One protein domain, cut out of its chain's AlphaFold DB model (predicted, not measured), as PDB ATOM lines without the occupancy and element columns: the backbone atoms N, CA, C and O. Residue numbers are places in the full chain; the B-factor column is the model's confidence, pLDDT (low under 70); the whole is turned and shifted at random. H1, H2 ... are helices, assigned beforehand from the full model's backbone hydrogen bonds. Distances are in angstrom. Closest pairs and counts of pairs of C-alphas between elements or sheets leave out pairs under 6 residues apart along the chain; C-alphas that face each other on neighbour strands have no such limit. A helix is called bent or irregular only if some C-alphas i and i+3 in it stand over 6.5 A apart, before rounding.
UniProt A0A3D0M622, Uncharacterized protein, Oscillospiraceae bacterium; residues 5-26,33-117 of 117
ATOM      1  N   ASN A   5     167.479 121.668 152.174       97.25
ATOM      2  CA  ASN A   5     166.465 120.645 151.921       97.25
ATOM      3  C   ASN A   5     166.696 119.436 152.832       97.25
ATOM      4  O   ASN A   5     165.752 118.903 153.410       97.25
ATOM      5  N   LEU A   6     167.959 119.043 153.016       98.06
ATOM      6  CA  LEU A   6     168.337 118.001 153.965       98.06
ATOM      7  C   LEU A   6     168.061 118.424 155.417       98.06
ATOM      8  O   LEU A   6     167.539 117.623 156.194       98.06
ATOM      9  N   SER A   7     168.327 119.687 155.768       97.00
ATOM     10  CA  SER A   7     167.971 120.255 157.076       97.00
ATOM     11  C   SER A   7     166.467 120.184 157.336       97.00
ATOM     12  O   SER A   7     166.068 119.805 158.433       97.00
ATOM     13  N   ALA A   8     165.631 120.468 156.333       97.19
ATOM     14  CA  ALA A   8     164.176 120.405 156.470       97.19
ATOM     15  C   ALA A   8     163.662 118.977 156.735       97.19
ATOM     16  O   ALA A   8     162.755 118.794 157.548       97.19
ATOM     17  N   VAL A   9     164.256 117.953 156.105       98.25
ATOM     18  CA  VAL A   9     163.924 116.543 156.397       98.25
ATOM     19  C   VAL A   9     164.289 116.195 157.842       98.25
ATOM     20  O   VAL A   9     163.494 115.587 158.559       98.25
ATOM     21  N   PHE A  10     165.478 116.600 158.293       98.00
ATOM     22  CA  PHE A  10     165.913 116.358 159.667       98.00
ATOM     23  C   PHE A  10     165.020 117.082 160.689       98.00
ATOM     24  O   PHE A  10     164.581 116.477 161.667       98.00
ATOM     25  N   GLU A  11     164.700 118.355 160.447       97.19
ATOM     26  CA  GLU A  11     163.818 119.163 161.295       97.19
ATOM     27  C   GLU A  11     162.411 118.571 161.391       97.19
ATOM     28  O   GLU A  11     161.869 118.465 162.492       97.19
ATOM     29  N   GLY A  12     161.830 118.135 160.267       97.69
ATOM     30  CA  GLY A  12     160.518 117.487 160.255       97.69
ATOM     31  C   GLY A  12     160.474 116.254 161.162       97.69
ATOM     32  O   GLY A  12     159.514 116.060 161.907       97.69
ATOM     33  N   ASN A  13     161.557 115.474 161.171       98.31
ATOM     34  CA  ASN A  13     161.708 114.316 162.046       98.31
ATOM     35  C   ASN A  13     161.956 114.703 163.512       98.31
ATOM     36  O   ASN A  13     161.401 114.078 164.417       98.31
ATOM     37  N   ALA A  14     162.738 115.753 163.772       97.75
ATOM     38  CA  ALA A  14     162.953 116.271 165.121       97.75
ATOM     39  C   ALA A  14     161.653 116.806 165.749       97.75
ATOM     40  O   ALA A  14     161.371 116.537 166.918       97.75
ATOM     41  N   ALA A  15     160.812 117.480 164.963       97.31
ATOM     42  CA  ALA A  15     159.546 118.061 165.410       97.31
ATOM     43  C   ALA A  15     158.526 117.030 165.932       97.31
ATOM     44  O   ALA A  15     157.592 117.399 166.644       97.31
ATOM     45  N   ALA A  16     158.704 115.740 165.622       96.62
ATOM     46  CA  ALA A  16     157.887 114.660 166.176       96.62
ATOM     47  C   ALA A  16     158.175 114.381 167.664       96.62
ATOM     48  O   ALA A  16     157.363 113.752 168.343       96.62
ATOM     49  N   PHE A  17     159.322 114.835 168.177       96.44
ATOM     50  CA  PHE A  17     159.792 114.510 169.525       96.44
ATOM     51  C   PHE A  17     160.153 115.729 170.369       96.44
ATOM     52  O   PHE A  17     160.093 115.659 171.597       96.44
ATOM     53  N   VAL A  18     160.552 116.828 169.731       95.12
ATOM     54  CA  VAL A  18     161.024 118.045 170.394       95.12
ATOM     55  C   VAL A  18     160.106 119.196 169.981       95.12
ATOM     56  O   VAL A  18     159.800 119.329 168.794       95.12
ATOM     57  N   PRO A  19     159.603 120.023 170.918       95.44
ATOM     58  CA  PRO A  19     158.759 121.147 170.544       95.44
ATOM     59  C   PRO A  19     159.556 122.151 169.707       95.44
ATOM     60  O   PRO A  19     160.731 122.389 169.960       95.44
ATOM     61  N   GLN A  20     158.883 122.811 168.765       94.06
ATOM     62  CA  GLN A  20     159.500 123.756 167.822       94.06
ATOM     63  C   GLN A  20     160.367 124.843 168.480       94.06
ATOM     64  O   GLN A  20     161.386 125.239 167.933       94.06
ATOM     65  N   ARG A  21     160.014 125.294 169.691       95.88
ATOM     66  CA  ARG A  21     160.802 126.284 170.452       95.88
ATOM     67  C   ARG A  21     162.207 125.813 170.867       95.88
ATOM     68  O   ARG A  21     163.025 126.652 171.231       95.88
ATOM     69  N   ASP A  22     162.443 124.502 170.846       95.19
ATOM     70  CA  ASP A  22     163.697 123.852 171.237       95.19
ATOM     71  C   ASP A  22     164.474 123.346 169.997       95.19
ATOM     72  O   ASP A  22     165.459 122.619 170.132       95.19
ATOM     73  N   ILE A  23     164.040 123.723 168.786       95.62
ATOM     74  CA  ILE A  23     164.751 123.494 167.523       95.62
ATOM     75  C   ILE A  23     165.340 124.831 167.075       95.62
ATOM     76  O   ILE A  23     164.623 125.809 166.868       95.62
ATOM     77  N   TYR A  24     166.662 124.875 166.934       93.94
ATOM     78  CA  TYR A  24     167.393 126.092 166.598       93.94
ATOM     79  C   TYR A  24     168.081 125.957 165.245       93.94
ATOM     80  O   TYR A  24     168.611 124.900 164.905       93.94
ATOM     81  N   HIS A  25     168.122 127.065 164.509       92.50
ATOM     82  CA  HIS A  25     168.693 127.152 163.168       92.50
ATOM     83  C   HIS A  25     169.801 128.195 163.127       92.50
ATOM     84  O   HIS A  25     169.696 129.232 163.780       92.50
ATOM     85  N   GLY A  26     170.846 127.938 162.338       86.12
ATOM     86  CA  GLY A  26     171.914 128.915 162.098       86.12
ATOM     87  C   GLY A  26     172.679 129.339 163.355       86.12
ATOM     88  O   GLY A  26     173.227 130.435 163.386       86.12
ATOM     89  N   THR A  33     185.439 120.782 161.823       91.56
ATOM     90  CA  THR A  33     184.963 119.443 161.457       91.56
ATOM     91  C   THR A  33     185.263 119.171 159.986       91.56
ATOM     92  O   THR A  33     185.379 120.097 159.184       91.56
ATOM     93  N   ASP A  34     185.335 117.893 159.626       92.19
ATOM     94  CA  ASP A  34     185.419 117.410 158.241       92.19
ATOM     95  C   ASP A  34     184.127 117.660 157.440       92.19
ATOM     96  O   ASP A  34     184.106 117.566 156.213       92.19
ATOM     97  N   MET A  35     183.029 118.034 158.105       93.19
ATOM     98  CA  MET A  35     181.786 118.390 157.424       93.19
ATOM     99  C   MET A  35     181.952 119.616 156.520       93.19
ATOM    100  O   MET A  35     181.263 119.733 155.504       93.19
ATOM    101  N   GLY A  36     182.877 120.522 156.862       90.75
ATOM    102  CA  GLY A  36     183.270 121.623 155.985       90.75
ATOM    103  C   GLY A  36     183.702 121.101 154.617       90.75
ATOM    104  O   GLY A  36     183.149 121.522 153.599       90.75
ATOM    105  N   ASP A  37     184.585 120.107 154.608       93.31
ATOM    106  CA  ASP A  37     185.149 119.468 153.421       93.31
ATOM    107  C   ASP A  37     184.074 118.747 152.603       93.31
ATOM    108  O   ASP A  37     183.882 119.035 151.419       93.31
ATOM    109  N   LEU A  38     183.295 117.868 153.247       95.12
ATOM    110  CA  LEU A  38     182.232 117.113 152.576       95.12
ATOM    111  C   LEU A  38     181.170 118.029 151.958       95.12
ATOM    112  O   LEU A  38     180.705 117.767 150.846       95.12
ATOM    113  N   SER A  39     180.848 119.142 152.625       95.25
ATOM    114  CA  SER A  39     179.847 120.097 152.141       95.25
ATOM    115  C   SER A  39     180.254 120.856 150.872       95.25
ATOM    116  O   SER A  39     179.414 121.534 150.282       95.25
ATOM    117  N   HIS A  40     181.512 120.753 150.422       95.62
ATOM    118  CA  HIS A  40     181.921 121.249 149.103       95.62
ATOM    119  C   HIS A  40     181.529 120.294 147.970       95.62
ATOM    120  O   HIS A  40     181.413 120.733 146.825       95.62
ATOM    121  N   LEU A  41     181.328 119.009 148.279       96.69
ATOM    122  CA  LEU A  41     181.196 117.925 147.304       96.69
ATOM    123  C   LEU A  41     179.778 117.349 147.235       96.69
ATOM    124  O   LEU A  41     179.315 116.985 146.154       96.69
ATOM    125  N   ILE A  42     179.097 117.236 148.376       97.00
ATOM    126  CA  ILE A  42     177.791 116.577 148.508       97.00
ATOM    127  C   ILE A  42     176.882 117.343 149.484       97.00
ATOM    128  O   ILE A  42     177.389 118.096 150.319       97.00
ATOM    129  N   PRO A  43     175.545 117.163 149.413       97.56
ATOM    130  CA  PRO A  43     174.647 117.742 150.407       97.56
ATOM    131  C   PRO A  43     174.958 117.166 151.790       97.56
ATOM    132  O   PRO A  43     175.005 115.948 151.978       97.56
ATOM    133  N   CYS A  44     175.151 118.056 152.756       96.38
ATOM    134  CA  CYS A  44     175.566 117.721 154.110       96.38
ATOM    135  C   CYS A  44     174.786 118.543 155.129       96.38
ATOM    136  O   CYS A  44     174.461 119.704 154.886       96.38
ATOM    137  N   ILE A  45     174.569 117.955 156.301       95.62
ATOM    138  CA  ILE A  45     174.127 118.658 157.503       95.62
ATOM    139  C   ILE A  45     175.016 118.255 158.677       95.62
ATOM    140  O   ILE A  45     175.591 117.170 158.695       95.62
ATOM    141  N   GLN A  46     175.099 119.132 159.668       94.06
ATOM    142  CA  GLN A  46     175.741 118.891 160.951       94.06
ATOM    143  C   GLN A  46     174.759 119.264 162.066       94.06
ATOM    144  O   GLN A  46     174.874 120.345 162.650       94.06
ATOM    145  N   PRO A  47     173.749 118.419 162.335       94.06
ATOM    146  CA  PRO A  47     172.853 118.640 163.454       94.06
ATOM    147  C   PRO A  47     173.607 118.425 164.770       94.06
ATOM    148  O   PRO A  47     174.349 117.454 164.931       94.06
ATOM    149  N   THR A  48     173.397 119.321 165.731       92.81
ATOM    150  CA  THR A  48     173.878 119.155 167.105       92.81
ATOM    151  C   THR A  48     172.714 118.741 167.987       92.81
ATOM    152  O   THR A  48     171.673 119.395 167.998       92.81
ATOM    153  N   MET A  49     172.897 117.657 168.736       93.50
ATOM    154  CA  MET A  49     171.868 117.116 169.619       93.50
ATOM    155  C   MET A  49     172.108 117.531 171.069       93.50
ATOM    156  O   MET A  49     173.249 117.657 171.517       93.50
ATOM    157  N   GLY A  50     171.018 117.739 171.807       93.69
ATOM    158  CA  GLY A  50     171.058 118.028 173.238       93.69
ATOM    159  C   GLY A  50     171.346 116.791 174.098       93.69
ATOM    160  O   GLY A  50     171.666 115.713 173.607       93.69
ATOM    161  N   GLY A  51     171.188 116.944 175.415       96.25
ATOM    162  CA  GLY A  51     171.403 115.864 176.387       96.25
ATOM    163  C   GLY A  51     172.795 115.839 177.020       96.25
ATOM    164  O   GLY A  51     173.102 114.916 177.774       96.25
ATOM    165  N   PHE A  52     173.600 116.873 176.776       96.75
ATOM    166  CA  PHE A  52     174.942 117.044 177.328       96.75
ATOM    167  C   PHE A  52     175.013 118.267 178.252       96.75
ATOM    168  O   PHE A  52     174.224 119.203 178.125       96.75
ATOM    169  N   SER A  53     175.970 118.256 179.173       97.38
ATOM    170  CA  SER A  53     176.332 119.384 180.035       97.38
ATOM    171  C   SER A  53     177.836 119.623 180.000       97.38
ATOM    172  O   SER A  53     178.601 118.703 179.715       97.38
ATOM    173  N   GLY A  54     178.256 120.838 180.353       96.06
ATOM    174  CA  GLY A  54     179.660 121.245 180.305       96.06
ATOM    175  C   GLY A  54     180.106 121.661 178.900       96.06
ATOM    176  O   GLY A  54     179.427 121.410 177.906       96.06
ATOM    177  N   ALA A  55     181.249 122.341 178.822       93.19
ATOM    178  CA  ALA A  55     181.824 122.773 177.549       93.19
ATOM    179  C   ALA A  55     182.500 121.603 176.817       93.19
ATOM    180  O   ALA A  55     183.108 120.743 177.456       93.19
ATOM    181  N   ALA A  56     182.449 121.600 175.481       90.94
ATOM    182  CA  ALA A  56     183.197 120.641 174.669       90.94
ATOM    183  C   ALA A  56     184.697 120.676 175.028       90.94
ATOM    184  O   ALA A  56     185.257 121.743 175.272       90.94
ATOM    185  N   HIS A  57     185.334 119.501 175.087       93.94
ATOM    186  CA  HIS A  57     186.724 119.300 175.535       93.94
ATOM    187  C   HIS A  57     187.035 119.662 177.001       93.94
ATOM    188  O   HIS A  57     188.193 119.573 177.413       93.94
ATOM    189  N   SER A  58     186.041 120.025 177.816       96.62
ATOM    190  CA  SER A  58     186.242 120.219 179.256       96.62
ATOM    191  C   SER A  58     186.226 118.891 180.018       96.62
ATOM    192  O   SER A  58     185.549 117.940 179.629       96.62
ATOM    193  N   ARG A  59     186.896 118.859 181.178       97.25
ATOM    194  CA  ARG A  59     186.764 117.776 182.170       97.25
ATOM    195  C   ARG A  59     185.331 117.642 182.698       97.25
ATOM    196  O   ARG A  59     184.948 116.563 183.132       97.25
ATOM    197  N   ASP A  60     184.563 118.726 182.652       97.50
ATOM    198  CA  ASP A  60     183.186 118.765 183.147       97.50
ATOM    199  C   ASP A  60     182.162 118.358 182.068       97.50
ATOM    200  O   ASP A  60     180.956 118.405 182.314       97.50
ATOM    201  N   PHE A  61     182.619 117.985 180.864       97.44
ATOM    202  CA  PHE A  61     181.740 117.506 179.801       97.44
ATOM    203  C   PHE A  61     181.152 116.137 180.152       97.44
ATOM    204  O   PHE A  61     181.880 115.201 180.486       97.44
ATOM    205  N   GLY A  62     179.835 115.996 180.027       97.75
ATOM    206  CA  GLY A  62     179.155 114.747 180.347       97.75
ATOM    207  C   GLY A  62     177.731 114.666 179.812       97.75
ATOM    208  O   GLY A  62     177.163 115.646 179.332       97.75
ATOM    209  N   ILE A  63     177.147 113.470 179.904       98.00
ATOM    210  CA  ILE A  63     175.743 113.233 179.555       98.00
ATOM    211  C   ILE A  63     174.855 113.695 180.710       98.00
ATOM    212  O   ILE A  63     174.941 113.167 181.816       98.00
ATOM    213  N   ALA A  64     173.974 114.653 180.430       98.00
ATOM    214  CA  ALA A  64     172.982 115.169 181.370       98.00
ATOM    215  C   ALA A  64     171.619 114.476 181.223       98.00
ATOM    216  O   ALA A  64     170.885 114.327 182.195       98.00
ATOM    217  N   ASN A  65     171.277 114.040 180.007       97.94
ATOM    218  CA  ASN A  65     170.056 113.296 179.719       97.94
ATOM    219  C   ASN A  65     170.364 112.168 178.716       97.94
ATOM    220  O   ASN A  65     170.460 112.440 177.517       97.94
ATOM    221  N   PRO A  66     170.505 110.913 179.185       97.56
ATOM    222  CA  PRO A  66     170.813 109.770 178.324       97.56
ATOM    223  C   PRO A  66     169.765 109.491 177.242       97.56
ATOM    224  O   PRO A  66     170.121 109.064 176.147       97.56
ATOM    225  N   ASP A  67     168.482 109.739 177.514       97.06
ATOM    226  CA  ASP A  67     167.428 109.514 176.520       97.06
ATOM    227  C   ASP A  67     167.567 110.501 175.353       97.06
ATOM    228  O   ASP A  67     167.582 110.086 174.195       97.06
ATOM    229  N   ALA A  68     167.803 111.783 175.650       96.38
ATOM    230  CA  ALA A  68     168.066 112.798 174.630       96.38
ATOM    231  C   ALA A  68     169.378 112.526 173.864       96.38
ATOM    232  O   ALA A  68     169.395 112.517 172.628       96.38
ATOM    233  N   ALA A  69     170.459 112.246 174.599       97.19
ATOM    234  CA  ALA A  69     171.796 112.046 174.042       97.19
ATOM    235  C   ALA A  69     171.890 110.810 173.134       97.19
ATOM    236  O   ALA A  69     172.651 110.815 172.168       97.19
ATOM    237  N   TYR A  70     171.123 109.753 173.425       96.69
ATOM    238  CA  TYR A  70     171.233 108.478 172.714       96.69
ATOM    239  C   TYR A  70     169.977 108.119 171.934       96.69
ATOM    240  O   TYR A  70     170.027 107.963 170.715       96.69
ATOM    241  N   ILE A  71     168.848 107.961 172.621       97.88
ATOM    242  CA  ILE A  71     167.655 107.326 172.057       97.88
ATOM    243  C   ILE A  71     166.935 108.276 171.107       97.88
ATOM    244  O   ILE A  71     166.633 107.907 169.974       97.88
ATOM    245  N   LEU A  72     166.686 109.505 171.551       97.62
ATOM    246  CA  LEU A  72     166.062 110.544 170.742       97.62
ATOM    247  C   LEU A  72     166.917 110.869 169.514       97.62
ATOM    248  O   LEU A  72     166.417 110.873 168.390       97.62
ATOM    249  N   SER A  73     168.218 111.065 169.732       97.38
ATOM    250  CA  SER A  73     169.183 111.339 168.667       97.38
ATOM    251  C   SER A  73     169.208 110.228 167.616       97.38
ATOM    252  O   SER A  73     169.096 110.503 166.420       97.38
ATOM    253  N   ALA A  74     169.257 108.965 168.050       98.06
ATOM    254  CA  ALA A  74     169.218 107.820 167.148       98.06
ATOM    255  C   ALA A  74     167.895 107.724 166.374       98.06
ATOM    256  O   ALA A  74     167.915 107.438 165.178       98.06
ATOM    257  N   LYS A  75     166.751 107.982 167.022       98.38
ATOM    258  CA  LYS A  75     165.436 107.966 166.362       98.38
ATOM    259  C   LYS A  75     165.350 109.004 165.249       98.38
ATOM    260  O   LYS A  75     164.961 108.651 164.141       98.38
ATOM    261  N   ILE A  76     165.746 110.247 165.517       98.50
ATOM    262  CA  ILE A  76     165.677 111.332 164.527       98.50
ATOM    263  C   ILE A  76     166.593 111.031 163.334       98.50
ATOM    264  O   ILE A  76     166.165 111.152 162.184       98.50
ATOM    265  N   LEU A  77     167.821 110.563 163.586       98.19
ATOM    266  CA  LEU A  77     168.748 110.160 162.522       98.19
ATOM    267  C   LEU A  77     168.202 108.983 161.702       98.19
ATOM    268  O   LEU A  77     168.245 109.020 160.475       98.19
ATOM    269  N   ALA A  78     167.650 107.959 162.357       98.62
ATOM    270  CA  ALA A  78     167.070 106.806 161.674       98.62
ATOM    271  C   ALA A  78     165.864 107.197 160.810       98.62
ATOM    272  O   ALA A  78     165.771 106.761 159.665       98.62
ATOM    273  N   MET A  79     164.969 108.043 161.324       98.69
ATOM    274  CA  MET A  79     163.825 108.547 160.562       98.69
ATOM    275  C   MET A  79     164.269 109.403 159.374       98.69
ATOM    276  O   MET A  79     163.765 109.208 158.275       98.69
ATOM    277  N   THR A  80     165.296 110.237 159.551       98.62
ATOM    278  CA  THR A  80     165.898 111.004 158.447       98.62
ATOM    279  C   THR A  80     166.405 110.072 157.345       98.62
ATOM    280  O   THR A  80     166.105 110.277 156.174       98.62
ATOM    281  N   VAL A  81     167.127 109.002 157.696       98.62
ATOM    282  CA  VAL A  81     167.587 108.002 156.715       98.62
ATOM    283  C   VAL A  81     166.410 107.314 156.020       98.62
ATOM    284  O   VAL A  81     166.456 107.115 154.806       98.62
ATOM    285  N   ILE A  82     165.356 106.967 156.762       98.75
ATOM    286  CA  ILE A  82     164.146 106.361 156.196       98.75
ATOM    287  C   ILE A  82     163.501 107.309 155.184       98.75
ATOM    288  O   ILE A  82     163.280 106.888 154.055       98.75
ATOM    289  N   ASP A  83     163.263 108.572 155.530       98.56
ATOM    290  CA  ASP A  83     162.609 109.538 154.637       98.56
ATOM    291  C   ASP A  83     163.426 109.824 153.374       98.56
ATOM    292  O   ASP A  83     162.871 109.972 152.282       98.56
ATOM    293  N   LEU A  84     164.757 109.838 153.488       98.69
ATOM    294  CA  LEU A  84     165.640 110.001 152.335       98.69
ATOM    295  C   LEU A  84     165.582 108.805 151.376       98.69
ATOM    296  O   LEU A  84     165.735 108.996 150.166       98.69
ATOM    297  N   LEU A  85     165.386 107.587 151.894       98.75
ATOM    298  CA  LEU A  85     165.485 106.331 151.139       98.75
ATOM    299  C   LEU A  85     164.134 105.697 150.776       98.75
ATOM    300  O   LEU A  85     164.073 104.854 149.877       98.75
ATOM    301  N   TYR A  86     163.052 106.092 151.440       98.38
ATOM    302  CA  TYR A  86     161.703 105.620 151.159       98.38
ATOM    303  C   TYR A  86     161.253 106.019 149.743       98.38
ATOM    304  O   TYR A  86     161.823 106.911 149.113       98.38
ATOM    305  N   ASP A  87     160.250 105.309 149.214       98.00
ATOM    306  CA  ASP A  87     159.711 105.520 147.861       98.00
ATOM    307  C   ASP A  87     160.818 105.554 146.789       98.00
ATOM    308  O   ASP A  87     160.949 106.492 146.006       98.00
ATOM    309  N   LYS A  88     161.680 104.525 146.802       98.25
ATOM    310  CA  LYS A  88     162.852 104.411 145.912       98.25
ATOM    311  C   LYS A  88     163.792 105.624 146.011       98.25
ATOM    312  O   LYS A  88     164.300 106.100 144.998       98.25
ATOM    313  N   ALA A  89     164.032 106.096 147.233       98.12
ATOM    314  CA  ALA A  89     164.881 107.238 147.552       98.12
ATOM    315  C   ALA A  89     164.489 108.530 146.822       98.12
ATOM    316  O   ALA A  89     165.359 109.301 146.406       98.12
ATOM    317  N   LYS A  90     163.184 108.768 146.639       98.44
ATOM    318  CA  LYS A  90     162.675 109.946 145.926       98.44
ATOM    319  C   LYS A  90     163.227 111.248 146.515       98.44
ATOM    320  O   LYS A  90     163.829 112.027 145.781       98.44
ATOM    321  N   SER A  91     163.085 111.445 147.830       98.12
ATOM    322  CA  SER A  91     163.553 112.659 148.514       98.12
ATOM    323  C   SER A  91     165.079 112.790 148.472       98.12
ATOM    324  O   SER A  91     165.600 113.823 148.055       98.12
ATOM    325  N   GLY A  92     165.817 111.724 148.803       98.38
ATOM    326  CA  GLY A  92     167.282 111.752 148.765       98.38
ATOM    327  C   GLY A  92     167.842 112.024 147.366       98.38
ATOM    328  O   GLY A  92     168.831 112.742 147.218       98.38
ATOM    329  N   THR A  93     167.191 111.504 146.323       98.50
ATOM    330  CA  THR A  93     167.577 111.750 144.926       98.50
ATOM    331  C   THR A  93     167.294 113.191 144.512       98.50
ATOM    332  O   THR A  93     168.125 113.806 143.848       98.50
ATOM    333  N   GLU A  94     166.156 113.751 144.917       98.44
ATOM    334  CA  GLU A  94     165.814 115.153 144.664       98.44
ATOM    335  C   GLU A  94     166.813 116.112 145.324       98.44
ATOM    336  O   GLU A  94     167.342 116.998 144.651       98.44
ATOM    337  N   ILE A  95     167.150 115.881 146.597       98.50
ATOM    338  CA  ILE A  95     168.157 116.660 147.333       98.50
ATOM    339  C   ILE A  95     169.511 116.565 146.629       98.50
ATOM    340  O   ILE A  95     170.116 117.586 146.303       98.50
ATOM    341  N   LYS A  96     169.962 115.344 146.311       98.00
ATOM    342  CA  LYS A  96     171.231 115.115 145.609       98.00
ATOM    343  C   LYS A  96     171.291 115.827 144.255       98.00
ATOM    344  O   LYS A  96     172.333 116.377 143.917       98.00
ATOM    345  N   ASN A  97     170.209 115.800 143.478       97.94
ATOM    346  CA  ASN A  97     170.170 116.392 142.139       97.94
ATOM    347  C   ASN A  97     170.017 117.920 142.162       97.94
ATOM    348  O   ASN A  97     170.390 118.585 141.197       97.94
ATOM    349  N   THR A  98     169.456 118.474 143.239       97.44
ATOM    350  CA  THR A  98     169.282 119.924 143.419       97.44
ATOM    351  C   THR A  98     170.532 120.576 144.003       97.44
ATOM    352  O   THR A  98     170.807 121.748 143.728       97.44
ATOM    353  N   PHE A  99     171.306 119.822 144.788       97.44
ATOM    354  CA  PHE A  99     172.561 120.286 145.357       97.44
ATOM    355  C   PHE A  99     173.558 120.676 144.259       97.44
ATOM    356  O   PHE A  99     173.785 119.941 143.297       97.44
ATOM    357  N   LYS A 100     174.183 121.844 144.426       96.06
ATOM    358  CA  LYS A 100     175.246 122.338 143.549       96.06
ATOM    359  C   LYS A 100     176.570 122.270 144.308       96.06
ATOM    360  O   LYS A 100     176.781 123.115 145.178       96.06
ATOM    361  N   PRO A 101     177.448 121.300 143.994       96.25
ATOM    362  CA  PRO A 101     178.772 121.231 144.594       96.25
ATOM    363  C   PRO A 101     179.546 122.530 144.375       96.25
ATOM    364  O   PRO A 101     179.496 123.117 143.292       96.25
ATOM    365  N   VAL A 102     180.267 122.965 145.407       96.25
ATOM    366  CA  VAL A 102     181.176 124.118 145.326       96.25
ATOM    367  C   VAL A 102     182.416 123.748 144.516       96.25
ATOM    368  O   VAL A 102     182.968 124.587 143.809       96.25
ATOM    369  N   MET A 103     182.837 122.487 144.616       96.44
ATOM    370  CA  MET A 103     183.970 121.927 143.896       96.44
ATOM    371  C   MET A 103     183.615 120.542 143.356       96.44
ATOM    372  O   MET A 103     182.812 119.803 143.926       96.44
ATOM    373  N   THR A 104     184.275 120.160 142.274       96.81
ATOM    374  CA  THR A 104     184.457 118.755 141.908       96.81
ATOM    375  C   THR A 104     185.452 118.084 142.857       96.81
ATOM    376  O   THR A 104     186.235 118.744 143.545       96.81
ATOM    377  N   LYS A 105     185.477 116.749 142.873       96.19
ATOM    378  CA  LYS A 105     186.444 115.994 143.681       96.19
ATOM    379  C   LYS A 105     187.887 116.349 143.306       96.19
ATOM    380  O   LYS A 105     188.732 116.507 144.180       96.19
ATOM    381  N   GLU A 106     188.168 116.481 142.014       97.81
ATOM    382  CA  GLU A 106     189.498 116.794 141.497       97.81
ATOM    383  C   GLU A 106     189.930 118.219 141.860       97.81
ATOM    384  O   GLU A 106     191.101 118.448 142.152       97.81
ATOM    385  N   GLU A 107     189.006 119.185 141.847       97.25
ATOM    386  CA  GLU A 107     189.265 120.550 142.325       97.25
ATOM    387  C   GLU A 107     189.561 120.575 143.818       97.25
ATOM    388  O   GLU A 107     190.524 121.219 144.226       97.25
ATOM    389  N   TYR A 108     188.787 119.831 144.605       95.94
ATOM    390  CA  TYR A 108     188.976 119.743 146.046       95.94
ATOM    391  C   TYR A 108     190.333 119.129 146.421       95.94
ATOM    392  O   TYR A 108     191.052 119.678 147.249       95.94
ATOM    393  N   ILE A 109     190.741 118.042 145.755       95.69
ATOM    394  CA  ILE A 109     192.069 117.437 145.964       95.69
ATOM    395  C   ILE A 109     193.181 118.429 145.604       95.69
ATOM    396  O   ILE A 109     194.092 118.639 146.397       95.69
ATOM    397  N   ARG A 110     193.081 119.105 144.449       96.94
ATOM    398  CA  ARG A 110     194.066 120.131 144.067       96.94
ATOM    399  C   ARG A 110     194.127 121.285 145.065       96.94
ATOM    400  O   ARG A 110     195.205 121.833 145.269       96.94
ATOM    401  N   TYR A 111     192.989 121.680 145.634       95.06
ATOM    402  CA  TYR A 111     192.936 122.699 146.674       95.06
ATOM    403  C   TYR A 111     193.727 122.257 147.910       95.06
ATOM    404  O   TYR A 111     194.570 123.022 148.367       95.06
ATOM    405  N   LEU A 112     193.531 121.024 148.394       94.06
ATOM    406  CA  LEU A 112     194.280 120.487 149.536       94.06
ATOM    407  C   LEU A 112     195.789 120.410 149.267       94.06
ATOM    408  O   LEU A 112     196.569 120.928 150.062       94.06
ATOM    409  N   ASP A 113     196.198 119.871 148.115       95.62
ATOM    410  CA  ASP A 113     197.615 119.752 147.734       95.62
ATOM    411  C   ASP A 113     198.343 121.115 147.694       95.62
ATOM    412  O   ASP A 113     199.562 121.194 147.857       95.62
ATOM    413  N   GLN A 114     197.613 122.207 147.438       94.75
ATOM    414  CA  GLN A 114     198.161 123.567 147.448       94.75
ATOM    415  C   GLN A 114     198.357 124.131 148.859       94.75
ATOM    416  O   GLN A 114     199.206 125.004 149.021       94.75
ATOM    417  N   GLN A 115     197.596 123.663 149.853       85.69
ATOM    418  CA  GLN A 115     197.708 124.105 151.250       85.69
ATOM    419  C   GLN A 115     198.815 123.368 152.022       85.69
ATOM    420  O   GLN A 115     199.254 123.848 153.061       85.69
ATOM    421  N   GLU A 116     199.276 122.211 151.532       76.31
ATOM    422  CA  GLU A 116     200.371 121.435 152.141       76.31
ATOM    423  C   GLU A 116     201.782 121.957 151.787       76.31
ATOM    424  O   GLU A 116     202.786 121.339 152.148       76.31
ATOM    425  N   ARG A 117     201.877 123.086 151.074       53.47
ATOM    426  CA  ARG A 117     203.133 123.722 150.644       53.47
ATOM    427  C   ARG A 117     203.449 124.973 151.450       53.47
ATOM    428  O   ARG A 117     204.654 125.170 151.721       53.47
TER     429      ARG A 117
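What this domain is: This is residues 5 to 26 and 33 to 117 of the 117 residues of an uncharacterized protein of Oscillospiraceae bacterium (UniProt A0A3D0M622). Look first for one long helix, H3, that is bent into two arms making a corner, with the short H1 crossing the longer arm H3a; H4 sits well away at the far end of a loose, open frame, and little H2 lies between without touching any helix. A long stretch without a named element, residues 39 to 65, runs from H2 through the space between the helices to H3, and its residues 55 to 60 stick out. The printed part has 107 residues with four named helices in the order H1, H2, H3, H4, and no named strand; its class is all helix. The whole is loose, with a radius of gyration of the C-alphas of 17.1 A, and flat, spanning 43 by 43 by 21 A.

Where its parts are: Start at H3, residues 66 to 98, assigned as one helix by its hydrogen bonds but bent: C-alphas 88 and 91 are 8.7 A apart. Find C-alpha 66 at (170.813, 109.770, 178.324); from there arm H3a, residues 66 to 88, runs 33.8 A, with a kink of 28 degrees near residue 82. H3a is itself irregular, C-alphas 84 and 87 being 8.7 A apart. Arm H3b is residues 91 to 98. Go back to C-alpha 5 at (166.465, 120.645, 151.921), where H1, residues 5 to 14, begins and runs 14.3 A. H2 is residues 35 to 38, 5.0 A long. H4, residues 105 to 115, runs 15.8 A to C-alpha 115 at (197.708, 124.105, 151.250).

How they stand to each other: H3a and H3b touch only at the corner, about perpendicular at 73 degrees; their closest C-alphas, of Leu 84 and Gly 92, are 4.3 A apart. With residues 76 to 84 alone, H3a touches H1 at a steep tilt of 50 degrees, opposite ways; look for their closest C-alphas, of Phe 10 and Thr 80, 5.5 A apart. H1 and H3b are close but not clearly touching, the closest C-alphas, of Asn 5 and Ile 95, being 6.3 A apart. H4 is apart from H1 and H3a, and only just apart from H2, at 8.3 A. In H1, H3b and H4 every O i to N i+4 pair is within hydrogen-bond range, in H3a 15 of 19, and H2 is too short for such a pair. Residues 52 to 53 pair antiparallel with residues 62 to 63.

The domain as a whole: The farthest C-alphas, of Pro 19 and Arg 117, are 48.7 A apart. Residues 27 to 32 are not printed; across this cut C-alphas 26 and 33 are 16.1 A apart. The link from H2 to H3 is long, 27 residues. Mean pLDDT of the printed part is 95.7, and residue 117 is under 70.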